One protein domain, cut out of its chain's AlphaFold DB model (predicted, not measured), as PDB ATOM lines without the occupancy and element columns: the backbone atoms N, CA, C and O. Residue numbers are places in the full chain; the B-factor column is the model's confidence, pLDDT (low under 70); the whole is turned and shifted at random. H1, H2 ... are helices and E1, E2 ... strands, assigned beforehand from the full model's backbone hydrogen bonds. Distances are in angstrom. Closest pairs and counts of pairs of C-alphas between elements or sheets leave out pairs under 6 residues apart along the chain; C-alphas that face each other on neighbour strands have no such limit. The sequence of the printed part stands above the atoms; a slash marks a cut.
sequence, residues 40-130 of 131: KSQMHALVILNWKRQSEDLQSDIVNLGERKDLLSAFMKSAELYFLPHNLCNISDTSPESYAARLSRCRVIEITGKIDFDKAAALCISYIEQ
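AT A GLANCE: This is residues 40 to 130 of the 131 residues of an uncharacterized protein of Desulfobacteraceae bacterium IS3 (UniProt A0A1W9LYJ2). What shape? A mixed three-strand sheet, E1 E3 E2, has H3 over one face; H1 grazes it, H2 packs on H1, and residues 84 to 90 stick out. What parts? The 91 printed residues, under half in E1, E2, H1, H2, E3 and H3, are mixed helix and strand. It is loose, radius of gyration of the C-alphas 15.2 A, spanning 45 by 29 by 26 A.

IN THESE COORDINATES: What comes first? E1 is residues 45 to 51, from C-alpha 45 (9.650, -40.037, -30.546), E2 59 to 62, H1 69 to 74. What follows? H2 is 96 to 103, E3 107 to 113, H3 117 to 128, to C-alpha 128 (13.223, -33.530, -26.638).

HOW THE PARTS SIT: Which strands pair? E1 and E3 are parallel, N 48 and O 109 2.8 A apart; E3 and E2 are antiparallel, N 61 and O 110 3.0 A apart. And helices? H1 touches H2, closest C-alphas Leu 72 and Pro 96, 6.9 A. Every O i to N i+4 pair is within hydrogen-bond range in H2 and H3, 0 of 2 in H1, where 2 of 3 O i to N i+3 pairs are.

THE WHOLE: How large? The farthest C-alphas, 56 and 87, are 47.3 A apart, without a cut. Where is confidence low? In the long H1 to H2 link, pLDDT is under 70 at residues 79 to 82 and 85 to 92.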
ATOM      1  N   LYS A  40      23.548 -45.713 -33.921       89.06
ATOM      2  CA  LYS A  40      22.509 -46.306 -33.074       89.06
ATOM      3  C   LYS A  40      22.055 -45.290 -32.033       89.06
ATOM      4  O   LYS A  40      22.886 -44.631 -31.416       89.06
ATOM      5  N   SER A  41      20.747 -45.206 -31.824       88.00
ATOM      6  CA  SER A  41      20.127 -44.412 -30.764       88.00
ATOM      7  C   SER A  41      18.775 -45.018 -30.387       88.00
ATOM      8  O   SER A  41      18.185 -45.769 -31.169       88.00
ATOM      9  N   GLN A  42      18.286 -44.702 -29.190       88.56
ATOM     10  CA  GLN A  42      16.921 -45.023 -28.795       88.56
ATOM     11  C   GLN A  42      15.948 -44.045 -29.460       88.56
ATOM     12  O   GLN A  42      16.107 -42.826 -29.380       88.56
ATOM     13  N   MET A  43      14.908 -44.586 -30.092       90.19
ATOM     14  CA  MET A  43      13.826 -43.787 -30.658       90.19
ATOM     15  C   MET A  43      12.857 -43.376 -29.543       90.19
ATOM     16  O   MET A  43      12.044 -44.182 -29.096       90.19
ATOM     17  N   HIS A  44      12.970 -42.131 -29.079       90.81
ATOM     18  CA  HIS A  44      12.098 -41.559 -28.041       90.81
ATOM     19  C   HIS A  44      10.778 -41.035 -28.609       90.81
ATOM     20  O   HIS A  44       9.734 -41.129 -27.960       90.81
ATOM     21  N   ALA A  45      10.816 -40.531 -29.843       92.94
ATOM     22  CA  ALA A  45       9.650 -40.037 -30.546       92.94
ATOM     23  C   ALA A  45       9.700 -40.373 -32.040       92.94
ATOM     24  O   ALA A  45      10.778 -40.478 -32.629       92.94
ATOM     25  N   LEU A  46       8.516 -40.507 -32.635       94.25
ATOM     26  CA  LEU A  46       8.281 -40.573 -34.072       94.25
ATOM     27  C   LEU A  46       7.417 -39.373 -34.459       94.25
ATOM     28  O   LEU A  46       6.287 -39.250 -33.994       94.25
ATOM     29  N   VAL A  47       7.944 -38.504 -35.318       95.44
ATOM     30  CA  VAL A  47       7.210 -37.354 -35.853       95.44
ATOM     31  C   VAL A  47       6.792 -37.666 -37.284       95.44
ATOM     32  O   VAL A  47       7.641 -37.947 -38.129       95.44
ATOM     33  N   ILE A  48       5.490 -37.625 -37.550       95.81
ATOM     34  CA  ILE A  48       4.907 -37.833 -38.876       95.81
ATOM     35  C   ILE A  48       4.522 -36.468 -39.439       95.81
ATOM     36  O   ILE A  48       3.674 -35.773 -38.880       95.81
ATOM     37  N   LEU A  49       5.157 -36.088 -40.547       95.50
ATOM     38  CA  LEU A  49       4.855 -34.851 -41.264       95.50
ATOM     39  C   LEU A  49       3.730 -35.117 -42.265       95.50
ATOM     40  O   LEU A  49       3.952 -35.720 -43.314       95.50
ATOM     41  N   ASN A  50       2.523 -34.667 -41.938       94.44
ATOM     42  CA  ASN A  50       1.326 -34.813 -42.759       94.44
ATOM     43  C   ASN A  50       0.876 -33.438 -43.280       94.44
ATOM     44  O   ASN A  50      -0.190 -32.914 -42.945       94.44
ATOM     45  N   TRP A  51       1.760 -32.805 -44.051       92.88
ATOM     46  CA  TRP A  51       1.584 -31.438 -44.530       92.88
ATOM     47  C   TRP A  51       0.774 -31.347 -45.813       92.88
ATOM     48  O   TRP A  51       0.785 -32.233 -46.668       92.88
ATOM     49  N   LYS A  52       0.122 -30.199 -45.978       89.81
ATOM     50  CA  LYS A  52      -0.616 -29.839 -47.186       89.81
ATOM     51  C   LYS A  52      -0.157 -28.463 -47.661       89.81
ATOM     52  O   LYS A  52      -0.104 -27.517 -46.882       89.81
ATOM     53  N   ARG A  53       0.152 -28.345 -48.958       83.50
ATOM     54  CA  ARG A  53       0.678 -27.111 -49.580       83.50
ATOM     55  C   ARG A  53      -0.242 -25.902 -49.367       83.50
ATOM     56  O   ARG A  53       0.239 -24.803 -49.127       83.50
ATOM     57  N   GLN A  54      -1.554 -26.117 -49.436       82.25
ATOM     58  CA  GLN A  54      -2.580 -25.117 -49.140       82.25
ATOM     59  C   GLN A  54      -3.437 -25.634 -47.991       82.25
ATOM     60  O   GLN A  54      -4.307 -26.486 -48.178       82.25
ATOM     61  N   SER A  55      -3.143 -25.177 -46.782       87.50
ATOM     62  CA  SER A  55      -3.849 -25.600 -45.582       87.50
ATOM     63  C   SER A  55      -3.763 -24.530 -44.508       87.50
ATOM     64  O   SER A  55      -3.126 -23.492 -44.698       87.50
ATOM     65  N   GLU A  56      -4.441 -24.792 -43.401       88.69
ATOM     66  CA  GLU A  56      -4.436 -23.933 -42.230       88.69
ATOM     67  C   GLU A  56      -3.063 -23.936 -41.546       88.69
ATOM     68  O   GLU A  56      -2.104 -24.578 -41.989       88.69
ATOM     69  N   ASP A  57      -2.952 -23.164 -40.472       92.94
ATOM     70  CA  ASP A  57      -1.722 -23.088 -39.702       92.94
ATOM     71  C   ASP A  57      -1.310 -24.452 -39.146       92.94
ATOM     72  O   ASP A  57      -2.146 -25.294 -38.824       92.94
ATOM     73  N   LEU A  58       0.006 -24.640 -39.029       94.50
ATOM     74  CA  LEU A  58       0.610 -25.860 -38.513       94.50
ATOM     75  C   LEU A  58       0.005 -26.238 -37.157       94.50
ATOM     76  O   LEU A  58       0.010 -25.425 -36.231       94.50
ATOM     77  N   GLN A  59      -0.460 -27.480 -37.047       94.62
ATOM     78  CA  GLN A  59      -0.945 -28.085 -35.806       94.62
ATOM     79  C   GLN A  59      -0.091 -29.301 -35.459       94.62
ATOM     80  O   GLN A  59       0.493 -29.930 -36.346       94.62
ATOM     81  N   SER A  60      -0.031 -29.646 -34.175       95.19
ATOM     82  CA  SER A  60       0.646 -30.856 -33.717       95.19
ATOM     83  C   SER A  60      -0.160 -31.573 -32.650       95.19
ATOM     84  O   SER A  60      -0.529 -30.943 -31.660       95.19
ATOM     85  N   ASP A  61      -0.308 -32.883 -32.799       95.50
ATOM     86  CA  ASP A  61      -1.037 -33.729 -31.859       95.50
ATOM     87  C   ASP A  61      -0.227 -34.972 -31.495       95.50
ATOM     88  O   ASP A  61       0.456 -35.565 -32.335       95.50
ATOM     89  N   ILE A  62      -0.322 -35.399 -30.234       94.88
ATOM     90  CA  ILE A  62       0.166 -36.717 -29.818       94.88
ATOM     91  C   ILE A  62      -0.902 -37.740 -30.188       94.88
ATOM     92  O   ILE A  62      -2.050 -37.631 -29.757       94.88
ATOM     93  N   VAL A  63      -0.519 -38.755 -30.957       95.69
ATOM     94  CA  VAL A  63      -1.458 -39.721 -31.535       95.69
ATOM     95  C   VAL A  63      -1.184 -41.144 -31.063       95.69
ATOM     96  O   VAL A  63      -0.046 -41.539 -30.803       95.69
ATOM     97  N   ASN A  64      -2.246 -41.944 -30.990       94.44
ATOM     98  CA  ASN A  64      -2.165 -43.378 -30.744       94.44
ATOM     99  C   ASN A  64      -2.288 -44.140 -32.072       94.44
ATOM    100  O   ASN A  64      -3.352 -44.155 -32.689       94.44
ATOM    101  N   LEU A  65      -1.222 -44.820 -32.501       94.25
ATOM    102  CA  LEU A  65      -1.212 -45.588 -33.755       94.25
ATOM    103  C   LEU A  65      -2.092 -46.847 -33.729       94.25
ATOM    104  O   LEU A  65      -2.384 -47.404 -34.785       94.25
ATOM    105  N   GLY A  66      -2.535 -47.298 -32.551       91.19
ATOM    106  CA  GLY A  66      -3.564 -48.335 -32.454       91.19
ATOM    107  C   GLY A  66      -4.922 -47.865 -32.988       91.19
ATOM    108  O   GLY A  66      -5.678 -48.673 -33.528       91.19
ATOM    109  N   GLU A  67      -5.196 -46.562 -32.881       93.75
ATOM    110  CA  GLU A  67      -6.429 -45.907 -33.332       93.75
ATOM    111  C   GLU A  67      -6.241 -45.257 -34.711       93.75
ATOM    112  O   GLU A  67      -7.037 -45.475 -35.623       93.75
ATOM    113  N   ARG A  68      -5.141 -44.517 -34.898       94.19
ATOM    114  CA  ARG A  68      -4.770 -43.824 -36.143       94.19
ATOM    115  C   ARG A  68      -3.876 -44.680 -37.037       94.19
ATOM    116  O   ARG A  68      -2.732 -44.336 -37.339       94.19
ATOM    117  N   LYS A  69      -4.400 -45.833 -37.459       91.50
ATOM    118  CA  LYS A  69      -3.673 -46.775 -38.333       91.50
ATOM    119  C   LYS A  69      -3.369 -46.202 -39.720       91.50
ATOM    120  O   LYS A  69      -2.434 -46.663 -40.365       91.50
ATOM    121  N   ASP A  70      -4.118 -45.194 -40.165       94.00
ATOM    122  CA  ASP A  70      -3.875 -44.462 -41.414       94.00
ATOM    123  C   ASP A  70      -2.449 -43.884 -41.482       94.00
ATOM    124  O   ASP A  70      -1.805 -43.925 -42.535       94.00
ATOM    125  N   LEU A  71      -1.911 -43.458 -40.336       94.88
ATOM    126  CA  LEU A  71      -0.576 -42.871 -40.223       94.88
ATOM    127  C   LEU A  71       0.562 -43.888 -40.336       94.88
ATOM    128  O   LEU A  71       1.700 -43.514 -40.623       94.88
ATOM    129  N   LEU A  72       0.281 -45.180 -40.154       93.06
ATOM    130  CA  LEU A  72       1.307 -46.219 -40.236       93.06
ATOM    131  C   LEU A  72       1.926 -46.314 -41.634       93.06
ATOM    132  O   LEU A  72       3.101 -46.652 -41.753       93.06
ATOM    133  N   SER A  73       1.170 -45.965 -42.677       90.50
ATOM    134  CA  SER A  73       1.641 -45.964 -44.067       90.50
ATOM    135  C   SER A  73       2.842 -45.040 -44.309       90.50
ATOM    136  O   SER A  73       3.659 -45.323 -45.180       90.50
ATOM    137  N   ALA A  74       3.001 -43.984 -43.502       91.06
ATOM    138  CA  ALA A  74       4.131 -43.060 -43.597       91.06
ATOM    139  C   ALA A  74       5.452 -43.656 -43.072       91.06
ATOM    140  O   ALA A  74       6.526 -43.136 -43.377       91.06
ATOM    141  N   PHE A  75       5.387 -44.722 -42.267       89.69
ATOM    142  CA  PHE A  75       6.554 -45.302 -41.592       89.69
ATOM    143  C   PHE A  75       6.805 -46.768 -41.955       89.69
ATOM    144  O   PHE A  75       7.958 -47.194 -42.060       89.69
ATOM    145  N   MET A  76       5.744 -47.557 -42.121       89.62
ATOM    146  CA  MET A  76       5.844 -48.972 -42.459       89.62
ATOM    147  C   MET A  76       6.557 -49.156 -43.796       89.62
ATOM    148  O   MET A  76       6.225 -48.515 -44.789       89.62
ATOM    149  N   LYS A  77       7.511 -50.088 -43.826       79.50
ATOM    150  CA  LYS A  77       8.180 -50.515 -45.056       79.50
ATOM    151  C   LYS A  77       7.950 -51.998 -45.302       79.50
ATOM    152  O   LYS A  77       7.972 -52.803 -44.365       79.50
ATOM    153  N   SER A  78       7.766 -52.345 -46.569       70.56
ATOM    154  CA  SER A  78       7.868 -53.709 -47.076       70.56
ATOM    155  C   SER A  78       9.295 -54.230 -46.873       70.56
ATOM    156  O   SER A  78      10.272 -53.525 -47.124       70.56
ATOM    157  N   ALA A  79       9.425 -55.479 -46.424       69.00
ATOM    158  CA  ALA A  79      10.693 -56.194 -46.512       69.00
ATOM    159  C   ALA A  79      10.884 -56.628 -47.974       69.00
ATOM    160  O   ALA A  79      10.224 -57.552 -48.443       69.00
ATOM    161  N   GLU A  80      11.722 -55.906 -48.713       67.00
ATOM    162  CA  GLU A  80      11.945 -56.127 -50.149       67.00
ATOM    163  C   GLU A  80      13.213 -56.947 -50.429       67.00
ATOM    164  O   GLU A  80      13.904 -57.386 -49.513       67.00
ATOM    165  N   LEU A  81      13.538 -57.140 -51.714       64.94
ATOM    166  CA  LEU A  81      14.642 -57.966 -52.230       64.94
ATOM    167  C   LEU A  81      16.021 -57.690 -51.601       64.94
ATOM    168  O   LEU A  81      16.864 -58.584 -51.582       64.94
ATOM    169  N   TYR A  82      16.255 -56.483 -51.081       69.25
ATOM    170  CA  TYR A  82      17.520 -56.096 -50.442       69.25
ATOM    171  C   TYR A  82      17.510 -56.228 -48.914       69.25
ATOM    172  O   TYR A  82      18.486 -55.870 -48.253       69.25
ATOM    173  N   PHE A  83      16.425 -56.739 -48.331       72.19
ATOM    174  CA  PHE A  83      16.373 -57.030 -46.910       72.19
ATOM    175  C   PHE A  83      17.125 -58.332 -46.617       72.19
ATOM    176  O   PHE A  83      16.606 -59.430 -46.813       72.19
ATOM    177  N   LEU A  84      18.360 -58.208 -46.128       70.69
ATOM    178  CA  LEU A  84      19.114 -59.337 -45.599       70.69
ATOM    179  C   LEU A  84      18.851 -59.441 -44.086       70.69
ATOM    180  O   LEU A  84      19.364 -58.607 -43.330       70.69
ATOM    181  N   PRO A  85      18.066 -60.427 -43.612       68.00
ATOM    182  CA  PRO A  85      17.876 -60.625 -42.185       68.00
ATOM    183  C   PRO A  85      19.227 -60.941 -41.541       68.00
ATOM    184  O   PRO A  85      19.897 -61.912 -41.887       68.00
ATOM    185  N   HIS A  86      19.654 -60.104 -40.601       65.31
ATOM    186  CA  HIS A  86      20.777 -60.443 -39.736       65.31
ATOM    187  C   HIS A  86      20.318 -61.509 -38.732       65.31
ATOM    188  O   HIS A  86      19.155 -61.489 -38.337       65.31
ATOM    189  N   ASN A  87      21.210 -62.391 -38.263       58.62
ATOM    190  CA  ASN A  87      20.897 -63.560 -37.413       58.62
ATOM    191  C   ASN A  87      20.096 -63.264 -36.116       58.62
ATOM    192  O   ASN A  87      19.670 -64.190 -35.434       58.62
ATOM    193  N   LEU A  88      19.892 -61.989 -35.763       59.06
ATOM    194  CA  LEU A  88      19.119 -61.514 -34.608       59.06
ATOM    195  C   LEU A  88      17.765 -60.868 -34.975       59.06
ATOM    196  O   LEU A  88      16.969 -60.571 -34.087       59.06
ATOM    197  N   CYS A  89      17.487 -60.635 -36.260       56.97
ATOM    198  CA  CYS A  89      16.280 -59.977 -36.760       56.97
ATOM    199  C   CYS A  89      15.436 -60.951 -37.586       56.97
ATOM    200  O   CYS A  89      15.429 -60.910 -38.813       56.97
ATOM    201  N   ASN A  90      14.649 -61.778 -36.896       56.69
ATOM    202  CA  ASN A  90      13.474 -62.394 -37.504       56.69
ATOM    203  C   ASN A  90      12.380 -61.327 -37.606       56.69
ATOM    204  O   ASN A  90      11.564 -61.169 -36.695       56.69
ATOM    205  N   ILE A  91      12.370 -60.560 -38.699       60.91
ATOM    206  CA  ILE A  91      11.189 -59.769 -39.061       60.91
ATOM    207  C   ILE A  91      10.164 -60.756 -39.619       60.91
ATOM    208  O   ILE A  91      10.079 -60.977 -40.820       60.91
ATOM    209  N   SER A  92       9.452 -61.432 -38.722       64.19
ATOM    210  CA  SER A  92       8.421 -62.405 -39.086       64.19
ATOM    211  C   SER A  92       7.037 -61.774 -39.219       64.19
ATOM    212  O   SER A  92       6.143 -62.386 -39.788       64.19
ATOM    213  N   ASP A  93       6.848 -60.574 -38.670       73.81
ATOM    214  CA  ASP A  93       5.547 -59.923 -38.579       73.81
ATOM    215  C   ASP A  93       5.662 -58.440 -38.940       73.81
ATOM    216  O   ASP A  93       6.193 -57.626 -38.180       73.81
ATOM    217  N   THR A  94       5.184 -58.117 -40.140       78.81
ATOM    218  CA  THR A  94       5.097 -56.759 -40.689       78.81
ATOM    219  C   THR A  94       3.656 -56.252 -40.705       78.81
ATOM    220  O   THR A  94       3.342 -55.343 -41.475       78.81
ATOM    221  N   SER A  95       2.761 -56.846 -39.906       87.94
ATOM    222  CA  SER A  95       1.378 -56.375 -39.811       87.94
ATOM    223  C   SER A  95       1.306 -54.958 -39.219       87.94
ATOM    224  O   SER A  95       2.146 -54.591 -38.385       87.94
ATOM    225  N   PRO A  96       0.302 -54.152 -39.609       90.12
ATOM    226  CA  PRO A  96       0.053 -52.847 -38.998       90.12
ATOM    227  C   PRO A  96      -0.047 -52.908 -37.467       90.12
ATOM    228  O   PRO A  96       0.477 -52.041 -36.769       90.12
ATOM    229  N   GLU A  97      -0.655 -53.965 -36.931       91.69
ATOM    230  CA  GLU A  97      -0.809 -54.208 -35.496       91.69
ATOM    231  C   GLU A  97       0.546 -54.380 -34.798       91.69
ATOM    232  O   GLU A  97       0.779 -53.783 -33.745       91.69
ATOM    233  N   SER A  98       1.463 -55.143 -35.401       89.25
ATOM    234  CA  SER A  98       2.822 -55.331 -34.878       89.25
ATOM    235  C   SER A  98       3.599 -54.020 -34.844       89.25
ATOM    236  O   SER A  98       4.272 -53.711 -33.857       89.25
ATOM    237  N   TYR A  99       3.485 -53.215 -35.905       90.94
ATOM    238  CA  TYR A  99       4.114 -51.897 -35.968       90.94
ATOM    239  C   TYR A  99       3.550 -50.951 -34.908       90.94
ATOM    240  O   TYR A  99       4.328 -50.374 -34.147       90.94
ATOM    241  N   ALA A 100       2.225 -50.842 -34.792       92.75
ATOM    242  CA  ALA A 100       1.582 -50.017 -33.772       92.75
ATOM    243  C   ALA A 100       1.999 -50.437 -32.351       92.75
ATOM    244  O   ALA A 100       2.359 -49.591 -31.532       92.75
ATOM    245  N   ALA A 101       2.041 -51.744 -32.070       91.88
ATOM    246  CA  ALA A 101       2.460 -52.271 -30.772       91.88
ATOM    247  C   ALA A 101       3.944 -52.005 -30.452       91.88
ATOM    248  O   ALA A 101       4.309 -51.877 -29.283       91.88
ATOM    249  N   ARG A 102       4.819 -51.926 -31.462       90.12
ATOM    250  CA  ARG A 102       6.237 -51.570 -31.274       90.12
ATOM    251  C   ARG A 102       6.420 -50.069 -31.082       90.12
ATOM    252  O   ARG A 102       7.195 -49.662 -30.216       90.12
ATOM    253  N   LEU A 103       5.707 -49.268 -31.870       92.25
ATOM    254  CA  LEU A 103       5.774 -47.808 -31.842       92.25
ATOM    255  C   LEU A 103       5.077 -47.202 -30.620       92.25
ATOM    256  O   LEU A 103       5.443 -46.104 -30.221       92.25
ATOM    257  N   SER A 104       4.173 -47.927 -29.952       91.81
ATOM    258  CA  SER A 104       3.563 -47.493 -28.680       91.81
ATOM    259  C   SER A 104       4.575 -47.250 -27.550       91.81
ATOM    260  O   SER A 104       4.251 -46.625 -26.545       91.81
ATOM    261  N   ARG A 105       5.816 -47.730 -27.709       91.75
ATOM    262  CA  ARG A 105       6.928 -47.515 -26.771       91.75
ATOM    263  C   ARG A 105       7.592 -46.146 -26.915       91.75
ATOM    264  O   ARG A 105       8.454 -45.815 -26.107       91.75
ATOM    265  N   CYS A 106       7.240 -45.385 -27.948       92.38
ATOM    266  CA  CYS A 106       7.729 -44.033 -28.182       92.38
ATOM    267  C   CYS A 106       6.551 -43.069 -28.331       92.38
ATOM    268  O   CYS A 106       5.415 -43.479 -28.580       92.38
ATOM    269  N   ARG A 107       6.813 -41.773 -28.175       93.56
ATOM    270  CA  ARG A 107       5.790 -40.750 -28.397       93.56
ATOM    271  C   ARG A 107       5.590 -40.553 -29.897       93.56
ATOM    272  O   ARG A 107       6.545 -40.246 -30.600       93.56
ATOM    273  N   VAL A 108       4.365 -40.705 -30.385       95.38
ATOM    274  CA  VAL A 108       4.053 -40.457 -31.797       95.38
ATOM    275  C   VAL A 108       3.370 -39.105 -31.915       95.38
ATOM    276  O   VAL A 108       2.395 -38.846 -31.213       95.38
ATOM    277  N   ILE A 109       3.910 -38.243 -32.770       95.56
ATOM    278  CA  ILE A 109       3.437 -36.876 -32.981       95.56
ATOM    279  C   ILE A 109       3.058 -36.739 -34.450       95.56
ATOM    280  O   ILE A 109       3.885 -36.986 -35.328       95.56
ATOM    281  N   GLU A 110       1.824 -36.340 -34.724       96.69
ATOM    282  CA  GLU A 110       1.392 -35.938 -36.060       96.69
ATOM    283  C   GLU A 110       1.513 -34.419 -36.170       96.69
ATOM    284  O   GLU A 110       0.982 -33.697 -35.328       96.69
ATOM    285  N   ILE A 111       2.207 -33.930 -37.199       96.50
ATOM    286  CA  ILE A 111       2.233 -32.508 -37.548       96.50
ATOM    287  C   ILE A 111       1.445 -32.325 -38.841       96.50
ATOM    288  O   ILE A 111       1.825 -32.863 -39.883       96.50
ATOM    289  N   THR A 112       0.368 -31.546 -38.779       95.88
ATOM    290  CA  THR A 112      -0.526 -31.271 -39.912       95.88
ATOM    291  C   THR A 112      -0.539 -29.782 -40.263       95.88
ATOM    292  O   THR A 112       0.099 -28.968 -39.597       95.88
ATOM    293  N   GLY A 113      -1.259 -29.420 -41.326       94.69
ATOM    294  CA  GLY A 113      -1.399 -28.037 -41.785       94.69
ATOM    295  C   GLY A 113      -0.365 -27.658 -42.842       94.69
ATOM    296  O   GLY A 113       0.146 -28.512 -43.578       94.69
ATOM    297  N   LYS A 114      -0.105 -26.354 -42.964       93.88
ATOM    298  CA  LYS A 114       0.851 -25.809 -43.931       93.88
ATOM    299  C   LYS A 114       2.300 -26.125 -43.556       93.88
ATOM    300  O   LYS A 114       2.639 -26.328 -42.393       93.88
ATOM    301  N   ILE A 115       3.159 -26.103 -44.568       93.56
ATOM    302  CA  ILE A 115       4.602 -26.318 -44.429       93.56
ATOM    303  C   ILE A 115       5.210 -25.159 -43.628       93.56
ATOM    304  O   ILE A 115       5.162 -24.010 -44.067       93.56
ATOM    305  N   ASP A 116       5.789 -25.467 -42.468       94.50
ATOM    306  CA  ASP A 116       6.504 -24.515 -41.610       94.50
ATOM    307  C   ASP A 116       7.616 -25.265 -40.856       94.50
ATOM    308  O   ASP A 116       7.402 -25.858 -39.794       94.50
ATOM    309  N   PHE A 117       8.806 -25.311 -41.464       93.75
ATOM    310  CA  PHE A 117       9.949 -26.060 -40.934       93.75
ATOM    311  C   PHE A 117      10.453 -25.490 -39.609       93.75
ATOM    312  O   PHE A 117      10.820 -26.264 -38.727       93.75
ATOM    313  N   ASP A 118      10.443 -24.166 -39.455       95.31
ATOM    314  CA  ASP A 118      10.953 -23.504 -38.256       95.31
ATOM    315  C   ASP A 118      10.076 -23.837 -37.046       95.31
ATOM    316  O   ASP A 118      10.585 -24.251 -35.999       95.31
ATOM    317  N   LYS A 119       8.747 -23.750 -37.198       94.62
ATOM    318  CA  LYS A 119       7.824 -24.156 -36.128       94.62
ATOM    319  C   LYS A 119       7.894 -25.649 -35.843       94.62
ATOM    320  O   LYS A 119       7.919 -26.032 -34.674       94.62
ATOM    321  N   ALA A 120       7.952 -26.494 -36.872       95.31
ATOM    322  CA  ALA A 120       8.072 -27.938 -36.682       95.31
ATOM    323  C   ALA A 120       9.362 -28.309 -35.930       95.31
ATOM    324  O   ALA A 120       9.326 -29.117 -35.004       95.31
ATOM    325  N   ALA A 121      10.489 -27.683 -36.277       95.12
ATOM    326  CA  ALA A 121      11.760 -27.891 -35.590       95.12
ATOM    327  C   ALA A 121      11.696 -27.430 -34.128       95.12
ATOM    328  O   ALA A 121      12.110 -28.176 -33.239       95.12
ATOM    329  N   ALA A 122      11.129 -26.249 -33.864       95.12
ATOM    330  CA  ALA A 122      10.944 -25.743 -32.506       95.12
ATOM    331  C   ALA A 122      10.073 -26.683 -31.650       95.12
ATOM    332  O   ALA A 122      10.424 -26.972 -30.505       95.12
ATOM    333  N   LEU A 123       8.988 -27.223 -32.218       93.62
ATOM    334  CA  LEU A 123       8.155 -28.230 -31.555       93.62
ATOM    335  C   LEU A 123       8.966 -29.483 -31.211       93.62
ATOM    336  O   LEU A 123       8.961 -29.911 -30.058       93.62
ATOM    337  N   CYS A 124       9.712 -30.038 -32.168       93.19
ATOM    338  CA  CYS A 124      10.561 -31.210 -31.936       93.19
ATOM    339  C   CYS A 124      11.586 -30.978 -30.818       93.19
ATOM    340  O   CYS A 124      11.746 -31.841 -29.958       93.19
ATOM    341  N   ILE A 125      12.247 -29.816 -30.800       92.88
ATOM    342  CA  ILE A 125      13.198 -29.450 -29.740       92.88
ATOM    343  C   ILE A 125      12.490 -29.413 -28.384       92.88
ATOM    344  O   ILE A 125      12.950 -30.061 -27.448       92.88
ATOM    345  N   SER A 126      11.332 -28.751 -28.303       91.88
ATOM    346  CA  SER A 126      10.570 -28.659 -27.053       91.88
ATOM    347  C   SER A 126      10.158 -30.030 -26.504       91.88
ATOM    348  O   SER A 126      10.141 -30.223 -25.292       91.88
ATOM    349  N   TYR A 127       9.873 -31.004 -27.377       87.31
ATOM    350  CA  TYR A 127       9.569 -32.373 -26.960       87.31
ATOM    351  C   TYR A 127      10.798 -33.120 -26.448       87.31
ATOM    352  O   TYR A 127      10.671 -33.897 -25.504       87.31
ATOM    353  N   ILE A 128      11.964 -32.901 -27.059       85.88
ATOM    354  CA  ILE A 128      13.223 -33.530 -26.638       85.88
ATOM    355  C   ILE A 128      13.658 -32.997 -25.271       85.88
ATOM    356  O   ILE A 128      14.107 -33.774 -24.438       85.88
ATOM    357  N   GLU A 129      13.489 -31.699 -25.013       87.19
ATOM    358  CA  GLU A 129      13.829 -31.073 -23.724       87.19
ATOM    359  C   GLU A 129      12.952 -31.554 -22.553       87.19
ATOM    360  O   GLU A 129      13.297 -31.342 -21.393       87.19
ATOM    361  N   GLN A 130      11.821 -32.200 -22.843       77.25
ATOM    362  CA  GLN A 130      10.899 -32.763 -21.849       77.25
ATOM    363  C   GLN A 130      11.145 -34.258 -21.564       77.25
ATOM    364  O   GLN A 130      10.393 -34.852 -20.785       77.25
TER     365      GLN A 130